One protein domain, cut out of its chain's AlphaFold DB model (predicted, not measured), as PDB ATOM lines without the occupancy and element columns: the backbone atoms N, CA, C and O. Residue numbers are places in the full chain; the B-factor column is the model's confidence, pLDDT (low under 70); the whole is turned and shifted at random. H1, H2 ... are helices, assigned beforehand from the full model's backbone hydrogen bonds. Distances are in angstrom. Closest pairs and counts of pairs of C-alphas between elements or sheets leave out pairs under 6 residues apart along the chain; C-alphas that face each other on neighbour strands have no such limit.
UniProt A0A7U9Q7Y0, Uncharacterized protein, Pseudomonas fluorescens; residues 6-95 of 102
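AT A GLANCE: This is residues 6 to 95 of the 102 residues of an uncharacterized protein of Pseudomonas fluorescens (UniProt A0A7U9Q7Y0). Three helices, H2, H1 and H4, run nearly along one line in alternating directions, with H1 packed between H2 and H4 at the corner of a triangle. On the open side of that triangle a second pair, the short H3 and the longer H5, lies side by side and crosses the others: H3 packs on H2 and H4, and H5 on H4. The printed part has 90 residues with five named helices in the order H1, H2, H3, H4, H5 and no named strand, and its class is all helix. It is compact, with a radius of gyration of the C-alphas of 11.7 A, and rounded, spanning 33 by 26 by 20 A.

IN THESE COORDINATES: Find C-alpha 6 at (-11.605, 1.069, -17.710); from there H1, residues 6 to 21, runs 23.3 A to C-alpha 21 at (-30.878, -11.832, -15.763). Equal to it in residues is H4, residues 60 to 75, 22.8 A long. Look next at H2, residues 26 to 36, 15.6 A, and at H3, residues 44 to 51, 10.3 A. H5, residues 81 to 94, covers 20.5 A and ends at C-alpha 94 at (-14.906, -8.002, 2.159).

HOW THE PARTS SIT: Start at H1, which touches H4 at a shallow tilt of 8 degrees, opposite ways; their closest C-alphas, of Ala 9 and Ala 70, are 4.1 A apart. H1 and H2 form a helical hairpin, touching at a shallow tilt of 8 degrees, with the closest C-alphas, of Arg 8 and Val 36, 5.5 A apart. From H2 go to H3: they touch at a steep tilt of 61 degrees, closest at the C-alphas of His 34 and Val 44, 5.9 A. H4 touches H3 with residues 62 to 69 alone, at a steep tilt of 61 degrees, closest at the C-alphas of Leu 51 and Arg 65, 5.7 A. H3 and H5 touch at a shallow tilt of 19 degrees, the same way, closest at the C-alphas of Arg 50 and Glu 92, 5.7 A. H4 and H5 form a second helical hairpin at a steep tilt of 43 degrees, with the C-alphas of Arg 65 and Val 91 closest, 6.2 A apart. H1 is apart from H3 and H5, and H2 is apart from H4 and H5. In the backbone, each O i to N i+4 pair of H2, H3, H4 and H5 is within hydrogen-bond range, and 11 of 12 are in H1.

THE WHOLE: The two C-alphas farthest apart, of Asn 24 and Glu 78, are 33.7 A apart. The printed part has no cut and no long link; the links H1 to H2 and H4 to H5 are tight. Mean pLDDT of the printed part is 95.1, and no printed residue is under 70.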
ATOM      1  N   GLN A   6     -10.238   0.552 -17.590       96.25
ATOM      2  CA  GLN A   6     -11.605   1.069 -17.710       96.25
ATOM      3  C   GLN A   6     -12.498   0.154 -18.566       96.25
ATOM      4  O   GLN A   6     -13.654  -0.112 -18.222       96.25
ATOM      5  N   GLU A   7     -11.967  -0.371 -19.673       96.50
ATOM      6  CA  GLU A   7     -12.681  -1.339 -20.510       96.50
ATOM      7  C   GLU A   7     -12.917  -2.657 -19.760       96.50
ATOM      8  O   GLU A   7     -14.037  -3.168 -19.795       96.50
ATOM      9  N   ARG A   8     -11.928  -3.166 -19.006       95.94
ATOM     10  CA  ARG A   8     -12.102  -4.355 -18.141       95.94
ATOM     11  C   ARG A   8     -13.215  -4.149 -17.131       95.94
ATOM     12  O   ARG A   8     -14.105  -4.988 -17.027       95.94
ATOM     13  N   ALA A   9     -13.187  -3.027 -16.416       97.56
ATOM     14  CA  ALA A   9     -14.202  -2.695 -15.426       97.56
ATOM     15  C   ALA A   9     -15.600  -2.629 -16.060       97.56
ATOM     16  O   ALA A   9     -16.558  -3.205 -15.548       97.56
ATOM     17  N   THR A  10     -15.713  -2.004 -17.233       98.06
ATOM     18  CA  THR A  10     -16.973  -1.935 -17.984       98.06
ATOM     19  C   THR A  10     -17.486  -3.321 -18.380       98.06
ATOM     20  O   THR A  10     -18.674  -3.605 -18.224       98.06
ATOM     21  N   LEU A  11     -16.610  -4.193 -18.882       97.56
ATOM     22  CA  LEU A  11     -16.960  -5.562 -19.266       97.56
ATOM     23  C   LEU A  11     -17.385  -6.405 -18.054       97.56
ATOM     24  O   LEU A  11     -18.403  -7.088 -18.126       97.56
ATOM     25  N   LEU A  12     -16.687  -6.288 -16.920       97.88
ATOM     26  CA  LEU A  12     -17.050  -6.966 -15.669       97.88
ATOM     27  C   LEU A  12     -18.429  -6.529 -15.156       97.88
ATOM     28  O   LEU A  12     -19.257  -7.378 -14.831       97.88
ATOM     29  N   ARG A  13     -18.724  -5.221 -15.156       98.31
ATOM     30  CA  ARG A  13     -20.052  -4.702 -14.774       98.31
ATOM     31  C   ARG A  13     -21.152  -5.194 -15.719       98.31
ATOM     32  O   ARG A  13     -22.249  -5.528 -15.274       98.31
ATOM     33  N   ARG A  14     -20.873  -5.277 -17.026       98.12
ATOM     34  CA  ARG A  14     -21.813  -5.847 -18.011       98.12
ATOM     35  C   ARG A  14     -22.072  -7.328 -17.761       98.12
ATOM     36  O   ARG A  14     -23.232  -7.730 -17.802       98.12
ATOM     37  N   ALA A  15     -21.030  -8.103 -17.467       97.62
ATOM     38  CA  ALA A  15     -21.156  -9.514 -17.120       97.62
ATOM     39  C   ALA A  15     -22.013  -9.695 -15.855       97.62
ATOM     40  O   ALA A  15     -22.983 -10.445 -15.887       97.62
ATOM     41  N   ALA A  16     -21.771  -8.911 -14.797       97.44
ATOM     42  CA  ALA A  16     -22.603  -8.920 -13.591       97.44
ATOM     43  C   ALA A  16     -24.079  -8.584 -13.891       97.44
ATOM     44  O   ALA A  16     -24.996  -9.278 -13.450       97.44
ATOM     45  N   ALA A  17     -24.340  -7.546 -14.694       97.94
ATOM     46  CA  ALA A  17     -25.697  -7.178 -15.102       97.94
ATOM     47  C   ALA A  17     -26.387  -8.261 -15.953       97.94
ATOM     48  O   ALA A  17     -27.598  -8.460 -15.823       97.94
ATOM     49  N   HIS A  18     -25.637  -8.959 -16.811       97.44
ATOM     50  CA  HIS A  18     -26.137 -10.096 -17.580       97.44
ATOM     51  C   HIS A  18     -26.477 -11.274 -16.658       97.44
ATOM     52  O   HIS A  18     -27.596 -11.782 -16.700       97.44
ATOM     53  N   SER A  19     -25.576 -11.640 -15.747       96.69
ATOM     54  CA  SER A  19     -25.767 -12.745 -14.804       96.69
ATOM     55  C   SER A  19     -26.967 -12.573 -13.880       96.69
ATOM     56  O   SER A  19     -27.652 -13.553 -13.606       96.69
ATOM     57  N   ARG A  20     -27.313 -11.341 -13.481       96.69
ATOM     58  CA  ARG A  20     -28.572 -11.077 -12.755       96.69
ATOM     59  C   ARG A  20     -29.818 -11.504 -13.535       96.69
ATOM     60  O   ARG A  20     -30.817 -11.893 -12.937       96.69
ATOM     61  N   ARG A  21     -29.780 -11.419 -14.868       97.31
ATOM     62  CA  ARG A  21     -30.878 -11.832 -15.763       97.31
ATOM     63  C   ARG A  21     -30.804 -13.316 -16.123       97.31
ATOM     64  O   ARG A  21     -31.827 -13.909 -16.452       97.31
ATOM     65  N   HIS A  22     -29.612 -13.909 -16.032       97.00
ATOM     66  CA  HIS A  22     -29.321 -15.293 -16.402       97.00
ATOM     67  C   HIS A  22     -28.574 -16.036 -15.276       97.00
ATOM     68  O   HIS A  22     -27.470 -16.536 -15.489       97.00
ATOM     69  N   PRO A  23     -29.159 -16.170 -14.067       96.00
ATOM     70  CA  PRO A  23     -28.439 -16.675 -12.893       96.00
ATOM     71  C   PRO A  23     -28.016 -18.146 -13.005       96.00
ATOM     72  O   PRO A  23     -27.188 -18.614 -12.232       96.00
ATOM     73  N   ASN A  24     -28.561 -18.899 -13.960       97.12
ATOM     74  CA  ASN A  24     -28.174 -20.291 -14.181       97.12
ATOM     75  C   ASN A  24     -27.012 -20.455 -15.173       97.12
ATOM     76  O   ASN A  24     -26.476 -21.558 -15.285       97.12
ATOM     77  N   ASP A  25     -26.605 -19.387 -15.865       96.38
ATOM     78  CA  ASP A  25     -25.559 -19.437 -16.886       96.38
ATOM     79  C   ASP A  25     -24.173 -19.106 -16.311       96.38
ATOM     80  O   ASP A  25     -23.552 -18.076 -16.574       96.38
ATOM     81  N   LEU A  26     -23.683 -20.006 -15.455       95.19
ATOM     82  CA  LEU A  26     -22.350 -19.879 -14.858       95.19
ATOM     83  C   LEU A  26     -21.227 -20.014 -15.898       95.19
ATOM     84  O   LEU A  26     -20.122 -19.515 -15.680       95.19
ATOM     85  N   PHE A  27     -21.491 -20.712 -17.003       95.62
ATOM     86  CA  PHE A  27     -20.516 -20.889 -18.070       95.62
ATOM     87  C   PHE A  27     -20.264 -19.568 -18.795       95.62
ATOM     88  O   PHE A  27     -19.108 -19.154 -18.882       95.62
ATOM     89  N   ASP A  28     -21.323 -18.879 -19.226       96.25
ATOM     90  CA  ASP A  28     -21.211 -17.580 -19.894       96.25
ATOM     91  C   ASP A  28     -20.533 -16.531 -19.003       96.25
ATOM     92  O   ASP A  28     -19.647 -15.795 -19.448       96.25
ATOM     93  N   LEU A  29     -20.835 -16.539 -17.698       96.69
ATOM     94  CA  LEU A  29     -20.167 -15.655 -16.746       96.69
ATOM     95  C   LEU A  29     -18.657 -15.918 -16.652       96.69
ATOM     96  O   LEU A  29     -17.855 -14.983 -16.666       96.69
ATOM     97  N   ARG A  30     -18.246 -17.189 -16.569       96.75
ATOM     98  CA  ARG A  30     -16.823 -17.564 -16.524       96.75
ATOM     99  C   ARG A  30     -16.100 -17.201 -17.814       96.75
ATOM    100  O   ARG A  30     -14.972 -16.719 -17.740       96.75
ATOM    101  N   MET A  31     -16.744 -17.403 -18.963       97.25
ATOM    102  CA  MET A  31     -16.198 -17.002 -20.261       97.25
ATOM    103  C   MET A  31     -16.045 -15.485 -20.354       97.25
ATOM    104  O   MET A  31     -14.971 -15.007 -20.696       97.25
ATOM    105  N   SER A  32     -17.045 -14.725 -19.908       96.81
ATOM    106  CA  SER A  32     -16.969 -13.262 -19.855       96.81
ATOM    107  C   SER A  32     -15.791 -12.771 -19.003       96.81
ATOM    108  O   SER A  32     -15.073 -11.859 -19.403       96.81
ATOM    109  N   ILE A  33     -15.547 -13.382 -17.835       96.44
ATOM    110  CA  ILE A  33     -14.384 -13.042 -16.993       96.44
ATOM    111  C   ILE A  33     -13.074 -13.456 -17.680       96.44
ATOM    112  O   ILE A  33     -12.088 -12.724 -17.605       96.44
ATOM    113  N   HIS A  34     -13.041 -14.600 -18.364       96.25
ATOM    114  CA  HIS A  34     -11.868 -15.031 -19.122       96.25
ATOM    115  C   HIS A  34     -11.495 -14.034 -20.221       96.25
ATOM    116  O   HIS A  34     -10.338 -13.616 -20.289       96.25
ATOM    117  N   ASP A  35     -12.471 -13.577 -20.999       95.19
ATOM    118  CA  ASP A  35     -12.261 -12.636 -22.099       95.19
ATOM    119  C   ASP A  35     -11.758 -11.271 -21.602       95.19
ATOM    120  O   ASP A  35     -10.883 -10.660 -22.214       95.19
ATOM    121  N   VAL A  36     -12.218 -10.819 -20.427       95.38
ATOM    122  CA  VAL A  36     -11.706  -9.599 -19.766       95.38
ATOM    123  C   VAL A  36     -10.195  -9.670 -19.513       95.38
ATOM    124  O   VAL A  36      -9.505  -8.645 -19.544       95.38
ATOM    125  N   PHE A  37      -9.675 -10.863 -19.223       94.94
ATOM    126  CA  PHE A  37      -8.284 -11.085 -18.833       94.94
ATOM    127  C   PHE A  37      -7.453 -11.823 -19.888       94.94
ATOM    128  O   PHE A  37      -6.288 -12.149 -19.622       94.94
ATOM    129  N   GLU A  38      -7.983 -12.011 -21.095       93.06
ATOM    130  CA  GLU A  38      -7.278 -12.672 -22.186       93.06
ATOM    131  C   GLU A  38      -5.933 -11.982 -22.477       93.06
ATOM    132  O   GLU A  38      -5.812 -10.754 -22.492       93.06
ATOM    133  N   GLY A  39      -4.876 -12.784 -22.626       90.19
ATOM    134  CA  GLY A  39      -3.528 -12.294 -22.929       90.19
ATOM    135  C   GLY A  39      -2.871 -11.443 -21.831       90.19
ATOM    136  O   GLY A  39      -1.766 -10.949 -22.036       90.19
ATOM    137  N   SER A  40      -3.506 -11.271 -20.664       89.69
ATOM    138  CA  SER A  40      -2.972 -10.428 -19.582       89.69
ATOM    139  C   SER A  40      -2.028 -11.150 -18.620       89.69
ATOM    140  O   SER A  40      -1.383 -10.500 -17.807       89.69
ATOM    141  N   GLY A  41      -1.938 -12.482 -18.684       93.19
ATOM    142  CA  GLY A  41      -1.140 -13.288 -17.749       93.19
ATOM    143  C   GLY A  41      -1.753 -13.434 -16.348       93.19
ATOM    144  O   GLY A  41      -1.105 -13.973 -15.454       93.19
ATOM    145  N   VAL A  42      -2.983 -12.955 -16.138       95.44
ATOM    146  CA  VAL A  42      -3.758 -13.162 -14.904       95.44
ATOM    147  C   VAL A  42      -4.259 -14.605 -14.838       95.44
ATOM    148  O   VAL A  42      -4.759 -15.142 -15.824       95.44
ATOM    149  N   ASP A  43      -4.180 -15.222 -13.657       96.12
ATOM    150  CA  ASP A  43      -4.817 -16.516 -13.391       96.12
ATOM    151  C   ASP A  43      -6.333 -16.330 -13.211       96.12
ATOM    152  O   ASP A  43      -6.844 -16.132 -12.104       96.12
ATOM    153  N   VAL A  44      -7.052 -16.364 -14.333       95.50
ATOM    154  CA  VAL A  44      -8.506 -16.160 -14.394       95.50
ATOM    155  C   VAL A  44      -9.257 -17.203 -13.567       95.50
ATOM    156  O   VAL A  44     -10.248 -16.874 -12.922       95.50
ATOM    157  N   ASN A  45      -8.781 -18.450 -13.521       94.69
ATOM    158  CA  ASN A  45      -9.449 -19.507 -12.759       94.69
ATOM    159  C   ASN A  45      -9.481 -19.176 -11.266       94.69
ATOM    160  O   ASN A  45     -10.513 -19.356 -10.614       94.69
ATOM    161  N   ARG A  46      -8.381 -18.635 -10.731       95.31
ATOM    162  CA  ARG A  46      -8.343 -18.150  -9.347       95.31
ATOM    163  C   ARG A  46      -9.221 -16.924  -9.128       95.31
ATOM    164  O   ARG A  46      -9.899 -16.863  -8.108       95.31
ATOM    165  N   VAL A  47      -9.246 -15.984 -10.072       95.94
ATOM    166  CA  VAL A  47     -10.145 -14.820 -10.002       95.94
ATOM    167  C   VAL A  47     -11.607 -15.281  -9.945       95.94
ATOM    168  O   VAL A  47     -12.333 -14.904  -9.028       95.94
ATOM    169  N   CYS A  48     -12.024 -16.175 -10.844       94.88
ATOM    170  CA  CYS A  48     -13.366 -16.762 -10.839       94.88
ATOM    171  C   CYS A  48     -13.682 -17.457  -9.508       94.88
ATOM    172  O   CYS A  48     -14.739 -17.219  -8.931       94.88
ATOM    173  N   ALA A  49     -12.764 -18.271  -8.979       93.06
ATOM    174  CA  ALA A  49     -12.988 -18.994  -7.727       93.06
ATOM    175  C   ALA A  49     -13.285 -18.070  -6.526       93.06
ATOM    176  O   ALA A  49     -13.973 -18.503  -5.598       93.06
ATOM    177  N   ARG A  50     -12.789 -16.827  -6.561       93.25
ATOM    178  CA  ARG A  50     -12.931 -15.819  -5.497       93.25
ATOM    179  C   ARG A  50     -14.104 -14.876  -5.689       93.25
ATOM    180  O   ARG A  50     -14.670 -14.402  -4.709       93.25
ATOM    181  N   LEU A  51     -14.476 -14.593  -6.934       92.75
ATOM    182  CA  LEU A  51     -15.532 -13.627  -7.233       92.75
ATOM    183  C   LEU A  51     -16.917 -14.258  -7.336       92.75
ATOM    184  O   LEU A  51     -17.893 -13.603  -6.986       92.75
ATOM    185  N   ILE A  52     -17.014 -15.501  -7.809       93.19
ATOM    186  CA  ILE A  52     -18.300 -16.116  -8.156       93.19
ATOM    187  C   ILE A  52     -18.453 -17.508  -7.536       93.19
ATOM    188  O   ILE A  52     -17.480 -18.150  -7.129       93.19
ATOM    189  N   ALA A  53     -19.693 -17.981  -7.437       88.00
ATOM    190  CA  ALA A  53     -20.003 -19.313  -6.938       88.00
ATOM    191  C   ALA A  53     -19.439 -20.433  -7.839       88.00
ATOM    192  O   ALA A  53     -19.287 -20.299  -9.058       88.00
ATOM    193  N   ASP A  54     -19.170 -21.599  -7.242       89.44
ATOM    194  CA  ASP A  54     -18.716 -22.778  -7.997       89.44
ATOM    195  C   ASP A  54     -19.842 -23.477  -8.758       89.44
ATOM    196  O   ASP A  54     -19.573 -24.267  -9.668       89.44
ATOM    197  N   ARG A  55     -21.091 -23.218  -8.364       90.44
ATOM    198  CA  ARG A  55     -22.295 -23.831  -8.920       90.44
ATOM    199  C   ARG A  55     -23.395 -22.780  -9.061       90.44
ATOM    200  O   ARG A  55     -23.448 -21.880  -8.228       90.44
ATOM    201  N   PRO A  56     -24.286 -22.924 -10.053       90.62
ATOM    202  CA  PRO A  56     -25.513 -22.144 -10.106       90.62
ATOM    203  C   PRO A  56     -26.385 -22.340  -8.848       90.62
ATOM    204  O   PRO A  56     -26.314 -23.406  -8.222       90.62
ATOM    205  N   PRO A  57     -27.263 -21.378  -8.521       94.44
ATOM    206  CA  PRO A  57     -27.437 -20.098  -9.208       94.44
ATOM    207  C   PRO A  57     -26.354 -19.076  -8.829       94.44
ATOM    208  O   PRO A  57     -25.853 -19.075  -7.707       94.44
ATOM    209  N   ILE A  58     -26.042 -18.177  -9.761       94.75
ATOM    210  CA  ILE A  58     -25.305 -16.939  -9.504       94.75
ATOM    211  C   ILE A  58     -26.202 -16.040  -8.649       94.75
ATOM    212  O   ILE A  58     -27.364 -15.792  -8.980       94.75
ATOM    213  N   THR A  59     -25.667 -15.582  -7.529       94.56
ATOM    214  CA  THR A  59     -26.365 -14.774  -6.529       94.56
ATOM    215  C   THR A  59     -26.158 -13.279  -6.768       94.56
ATOM    216  O   THR A  59     -25.230 -12.854  -7.459       94.56
ATOM    217  N   GLU A  60     -26.994 -12.448  -6.143       94.00
ATOM    218  CA  GLU A  60     -26.785 -10.994  -6.144       94.00
ATOM    219  C   GLU A  60     -25.428 -10.620  -5.526       94.00
ATOM    220  O   GLU A  60     -24.756  -9.712  -6.008       94.00
ATOM    221  N   GLN A  61     -24.977 -11.370  -4.518       93.62
ATOM    222  CA  GLN A  61     -23.678 -11.167  -3.877       93.62
ATOM    223  C   GLN A  61     -22.504 -11.476  -4.821       93.62
ATOM    224  O   GLN A  61     -21.497 -10.771  -4.794       93.62
ATOM    225  N   ASP A  62     -22.617 -12.491  -5.687       94.31
ATOM    226  CA  ASP A  62     -21.626 -12.747  -6.746       94.31
ATOM    227  C   ASP A  62     -21.522 -11.549  -7.700       94.31
ATOM    228  O   ASP A  62     -20.427 -11.092  -8.030       94.31
ATOM    229  N   CYS A  63     -22.670 -10.995  -8.099       96.38
ATOM    230  CA  CYS A  63     -22.727  -9.843  -8.998       96.38
ATOM    231  C   CYS A  63     -22.126  -8.587  -8.347       96.38
ATOM    232  O   CYS A  63     -21.332  -7.890  -8.975       96.38
ATOM    233  N   GLN A  64     -22.432  -8.339  -7.072       95.62
ATOM    234  CA  GLN A  64     -21.850  -7.237  -6.298       95.62
ATOM    235  C   GLN A  64     -20.332  -7.376  -6.153       95.62
ATOM    236  O   GLN A  64     -19.605  -6.401  -6.334       95.62
ATOM    237  N   ARG A  65     -19.819  -8.584  -5.888       95.38
ATOM    238  CA  ARG A  65     -18.368  -8.829  -5.843       95.38
ATOM    239  C   ARG A  65     -17.692  -8.496  -7.165       95.38
ATOM    240  O   ARG A  65     -16.629  -7.881  -7.165       95.38
ATOM    241  N   MET A  66     -18.305  -8.862  -8.287       96.19
ATOM    242  CA  MET A  66     -17.786  -8.494  -9.604       96.19
ATOM    243  C   MET A  66     -17.772  -6.981  -9.835       96.19
ATOM    244  O   MET A  66     -16.839  -6.477 -10.454       96.19
ATOM    245  N   GLU A  67     -18.769  -6.255  -9.333       97.44
ATOM    246  CA  GLU A  67     -18.833  -4.793  -9.434       97.44
ATOM    247  C   GLU A  67     -17.768  -4.113  -8.571       97.44
ATOM    248  O   GLU A  67     -17.028  -3.273  -9.078       97.44
ATOM    249  N   VAL A  68     -17.594  -4.547  -7.321       97.31
ATOM    250  CA  VAL A  68     -16.509  -4.053  -6.454       97.31
ATOM    251  C   VAL A  68     -15.145  -4.361  -7.075       97.31
ATOM    252  O   VAL A  68     -14.252  -3.516  -7.088       97.31
ATOM    253  N   PHE A  69     -14.972  -5.558  -7.637       97.81
ATOM    254  CA  PHE A  69     -13.747  -5.911  -8.344       97.81
ATOM    255  C   PHE A  69     -13.507  -5.018  -9.569       97.81
ATOM    256  O   PHE A  69     -12.376  -4.596  -9.804       97.81
ATOM    257  N   ALA A  70     -14.556  -4.685 -10.322       97.81
ATOM    258  CA  ALA A  70     -14.472  -3.748 -11.437       97.81
ATOM    259  C   ALA A  70     -14.019  -2.350 -10.980       97.81
ATOM    260  O   ALA A  70     -13.140  -1.768 -11.616       97.81
ATOM    261  N   ASP A  71     -14.549  -1.844  -9.864       97.81
ATOM    262  CA  ASP A  71     -14.156  -0.550  -9.291       97.81
ATOM    263  C   ASP A  71     -12.675  -0.540  -8.859       97.81
ATOM    264  O   ASP A  71     -11.944   0.431  -9.080       97.81
ATOM    265  N   LEU A  72     -12.190  -1.650  -8.291       97.19
ATOM    266  CA  LEU A  72     -10.781  -1.809  -7.909       97.19
ATOM    267  C   LEU A  72      -9.841  -1.866  -9.123       97.19
ATOM    268  O   LEU A  72      -8.755  -1.286  -9.093       97.19
ATOM    269  N   ILE A  73     -10.256  -2.538 -10.200       97.00
ATOM    270  CA  ILE A  73      -9.510  -2.564 -11.465       97.00
ATOM    271  C   ILE A  73      -9.439  -1.156 -12.064       97.00
ATOM    272  O   ILE A  73      -8.357  -0.705 -12.434       97.00
ATOM    273  N   GLU A  74     -10.568  -0.447 -12.134       97.25
ATOM    274  CA  GLU A  74     -10.641   0.903 -12.706       97.25
ATOM    275  C   GLU A  74      -9.782   1.910 -11.930       97.25
ATOM    276  O   GLU A  74      -9.101   2.737 -12.534       97.25
ATOM    277  N   SER A  75      -9.757   1.800 -10.599       96.62
ATOM    278  CA  SER A  75      -8.925   2.640  -9.728       96.62
ATOM    279  C   SER A  75      -7.441   2.252  -9.710       96.62
ATOM    280  O   SER A  75      -6.623   3.022  -9.203       96.62
ATOM    281  N   THR A  76      -7.067   1.111 -10.301       95.69
ATOM    282  CA  THR A  76      -5.680   0.620 -10.352       95.69
ATOM    283  C   THR A  76      -5.246   0.305 -11.794       95.69
ATOM    284  O   THR A  76      -4.952  -0.848 -12.122       95.69
ATOM    285  N   PRO A  77      -5.170   1.307 -12.690       93.38
ATOM    286  CA  PRO A  77      -4.965   1.075 -14.121       93.38
ATOM    287  C   PRO A  77      -3.621   0.428 -14.483       93.38
ATOM    288  O   PRO A  77      -3.506  -0.209 -15.527       93.38
ATOM    289  N   GLU A  78      -2.620   0.559 -13.613       94.12
ATOM    290  CA  GLU A  78      -1.275  -0.001 -13.784       94.12
ATOM    291  C   GLU A  78      -1.081  -1.330 -13.028       94.12
ATOM    292  O   GLU A  78       0.049  -1.784 -12.832       94.12
ATOM    293  N   ALA A  79      -2.168  -1.967 -12.574       94.25
ATOM    294  CA  ALA A  79      -2.092  -3.222 -11.842       94.25
ATOM    295  C   ALA A  79      -1.438  -4.329 -12.685       94.25
ATOM    296  O   ALA A  79      -1.931  -4.742 -13.735       94.25
ATOM    297  N   THR A  80      -0.343  -4.873 -12.169       95.44
ATOM    298  CA  THR A  80       0.269  -6.099 -12.682       95.44
ATOM    299  C   THR A  80      -0.668  -7.300 -12.496       95.44
ATOM    300  O   THR A  80      -1.546  -7.278 -11.625       95.44
ATOM    301  N   PRO A  81      -0.448  -8.417 -13.211       95.12
ATOM    302  CA  PRO A  81      -1.285  -9.610 -13.064       95.12
ATOM    303  C   PRO A  81      -1.357 -10.148 -11.628       95.12
ATOM    304  O   PRO A  81      -2.407 -10.597 -11.167       95.12
ATOM    305  N   LYS A  82      -0.251 -10.036 -10.882       96.38
ATOM    306  CA  LYS A  82      -0.193 -10.393  -9.460       96.38
ATOM    307  C   LYS A  82      -1.043  -9.456  -8.594       96.38
ATOM    308  O   LYS A  82      -1.694  -9.922  -7.667       96.38
ATOM    309  N   GLN A  83      -1.041  -8.153  -8.880       97.12
ATOM    310  CA  GLN A  83      -1.872  -7.186  -8.156       97.12
ATOM    311  C   GLN A  83      -3.356  -7.412  -8.443       97.12
ATOM    312  O   GLN A  83      -4.135  -7.430  -7.501       97.12
ATOM    313  N   ILE A  84      -3.732  -7.691  -9.693       96.25
ATOM    314  CA  ILE A  84      -5.108  -8.065 -10.065       96.25
ATOM    315  C   ILE A  84      -5.584  -9.276  -9.253       96.25
ATOM    316  O   ILE A  84      -6.693  -9.279  -8.717       96.25
ATOM    317  N   LEU A  85      -4.727 -10.290  -9.103       96.25
ATOM    318  CA  LEU A  85      -5.030 -11.442  -8.262       96.25
ATOM    319  C   LEU A  85      -5.230 -11.039  -6.790       96.25
ATOM    320  O   LEU A  85      -6.184 -11.500  -6.167       96.25
ATOM    321  N   GLY A  86      -4.398 -10.145  -6.254       96.69
ATOM    322  CA  GLY A  86      -4.568  -9.598  -4.903       96.69
ATOM    323  C   GLY A  86      -5.863  -8.796  -4.725       96.69
ATOM    324  O   GLY A  86      -6.522  -8.922  -3.698       96.69
ATOM    325  N   LEU A  87      -6.304  -8.047  -5.740       96.88
ATOM    326  CA  LEU A  87      -7.596  -7.349  -5.705       96.88
ATOM    327  C   LEU A  87      -8.765  -8.341  -5.581       96.88
ATOM    328  O   LEU A  87      -9.704  -8.086  -4.833       96.88
ATOM    329  N   SER A  88      -8.691  -9.502  -6.245       95.75
ATOM    330  CA  SER A  88      -9.722 -10.548  -6.106       95.75
ATOM    331  C   SER A  88      -9.764 -11.164  -4.700       95.75
ATOM    332  O   SER A  88     -10.838 -11.524  -4.227       95.75
ATOM    333  N   GLU A  89      -8.619 -11.239  -4.010       94.88
ATOM    334  CA  GLU A  89      -8.527 -11.682  -2.606       94.88
ATOM    335  C   GLU A  89      -9.157 -10.656  -1.668       94.88
ATOM    336  O   GLU A  89      -9.908 -11.016  -0.767       94.88
ATOM    337  N   MET A  90      -8.905  -9.365  -1.902       94.19
ATOM    338  CA  MET A  90      -9.520  -8.297  -1.112       94.19
ATOM    339  C   MET A  90     -11.048  -8.328  -1.209       94.19
ATOM    340  O   MET A  90     -11.726  -8.175  -0.198       94.19
ATOM    341  N   VAL A  91     -11.596  -8.562  -2.405       94.50
ATOM    342  CA  VAL A  91     -13.051  -8.667  -2.603       94.50
ATOM    343  C   VAL A  91     -13.640  -9.861  -1.850       94.50
ATOM    344  O   VAL A  91     -14.679  -9.717  -1.207       94.50
ATOM    345  N   GLU A  92     -12.976 -11.018  -1.889       91.56
ATOM    346  CA  GLU A  92     -13.389 -12.204  -1.128       91.56
ATOM    347  C   GLU A  92     -13.389 -11.939   0.385       91.56
ATOM    348  O   GLU A  92     -14.342 -12.300   1.067       91.56
ATOM    349  N   LEU A  93     -12.386 -11.231   0.915       88.75
ATOM    350  CA  LEU A  93     -12.330 -10.875   2.339       88.75
ATOM    351  C   LEU A  93     -13.436  -9.897   2.767       88.75
ATOM    352  O   LEU A  93     -13.921  -9.974   3.896       88.75
ATOM    353  N   LEU A  94     -13.833  -8.970   1.889       84.81
ATOM    354  CA  LEU A  94     -14.906  -8.002   2.159       84.81
ATOM    355  C   LEU A  94     -16.301  -8.633   2.086       84.81
ATOM    356  O   LEU A  94     -17.245  -8.135   2.697       84.81
ATOM    357  N   SER A  95     -16.434  -9.715   1.325       82.75
ATOM    358  CA  SER A  95     -17.686 -10.428   1.118       82.75
ATOM    359  C   SER A  95     -17.376 -11.908   0.866       82.75
ATOM    360  O   SER A  95     -17.272 -12.304  -0.299       82.75
TER     361      SER A  95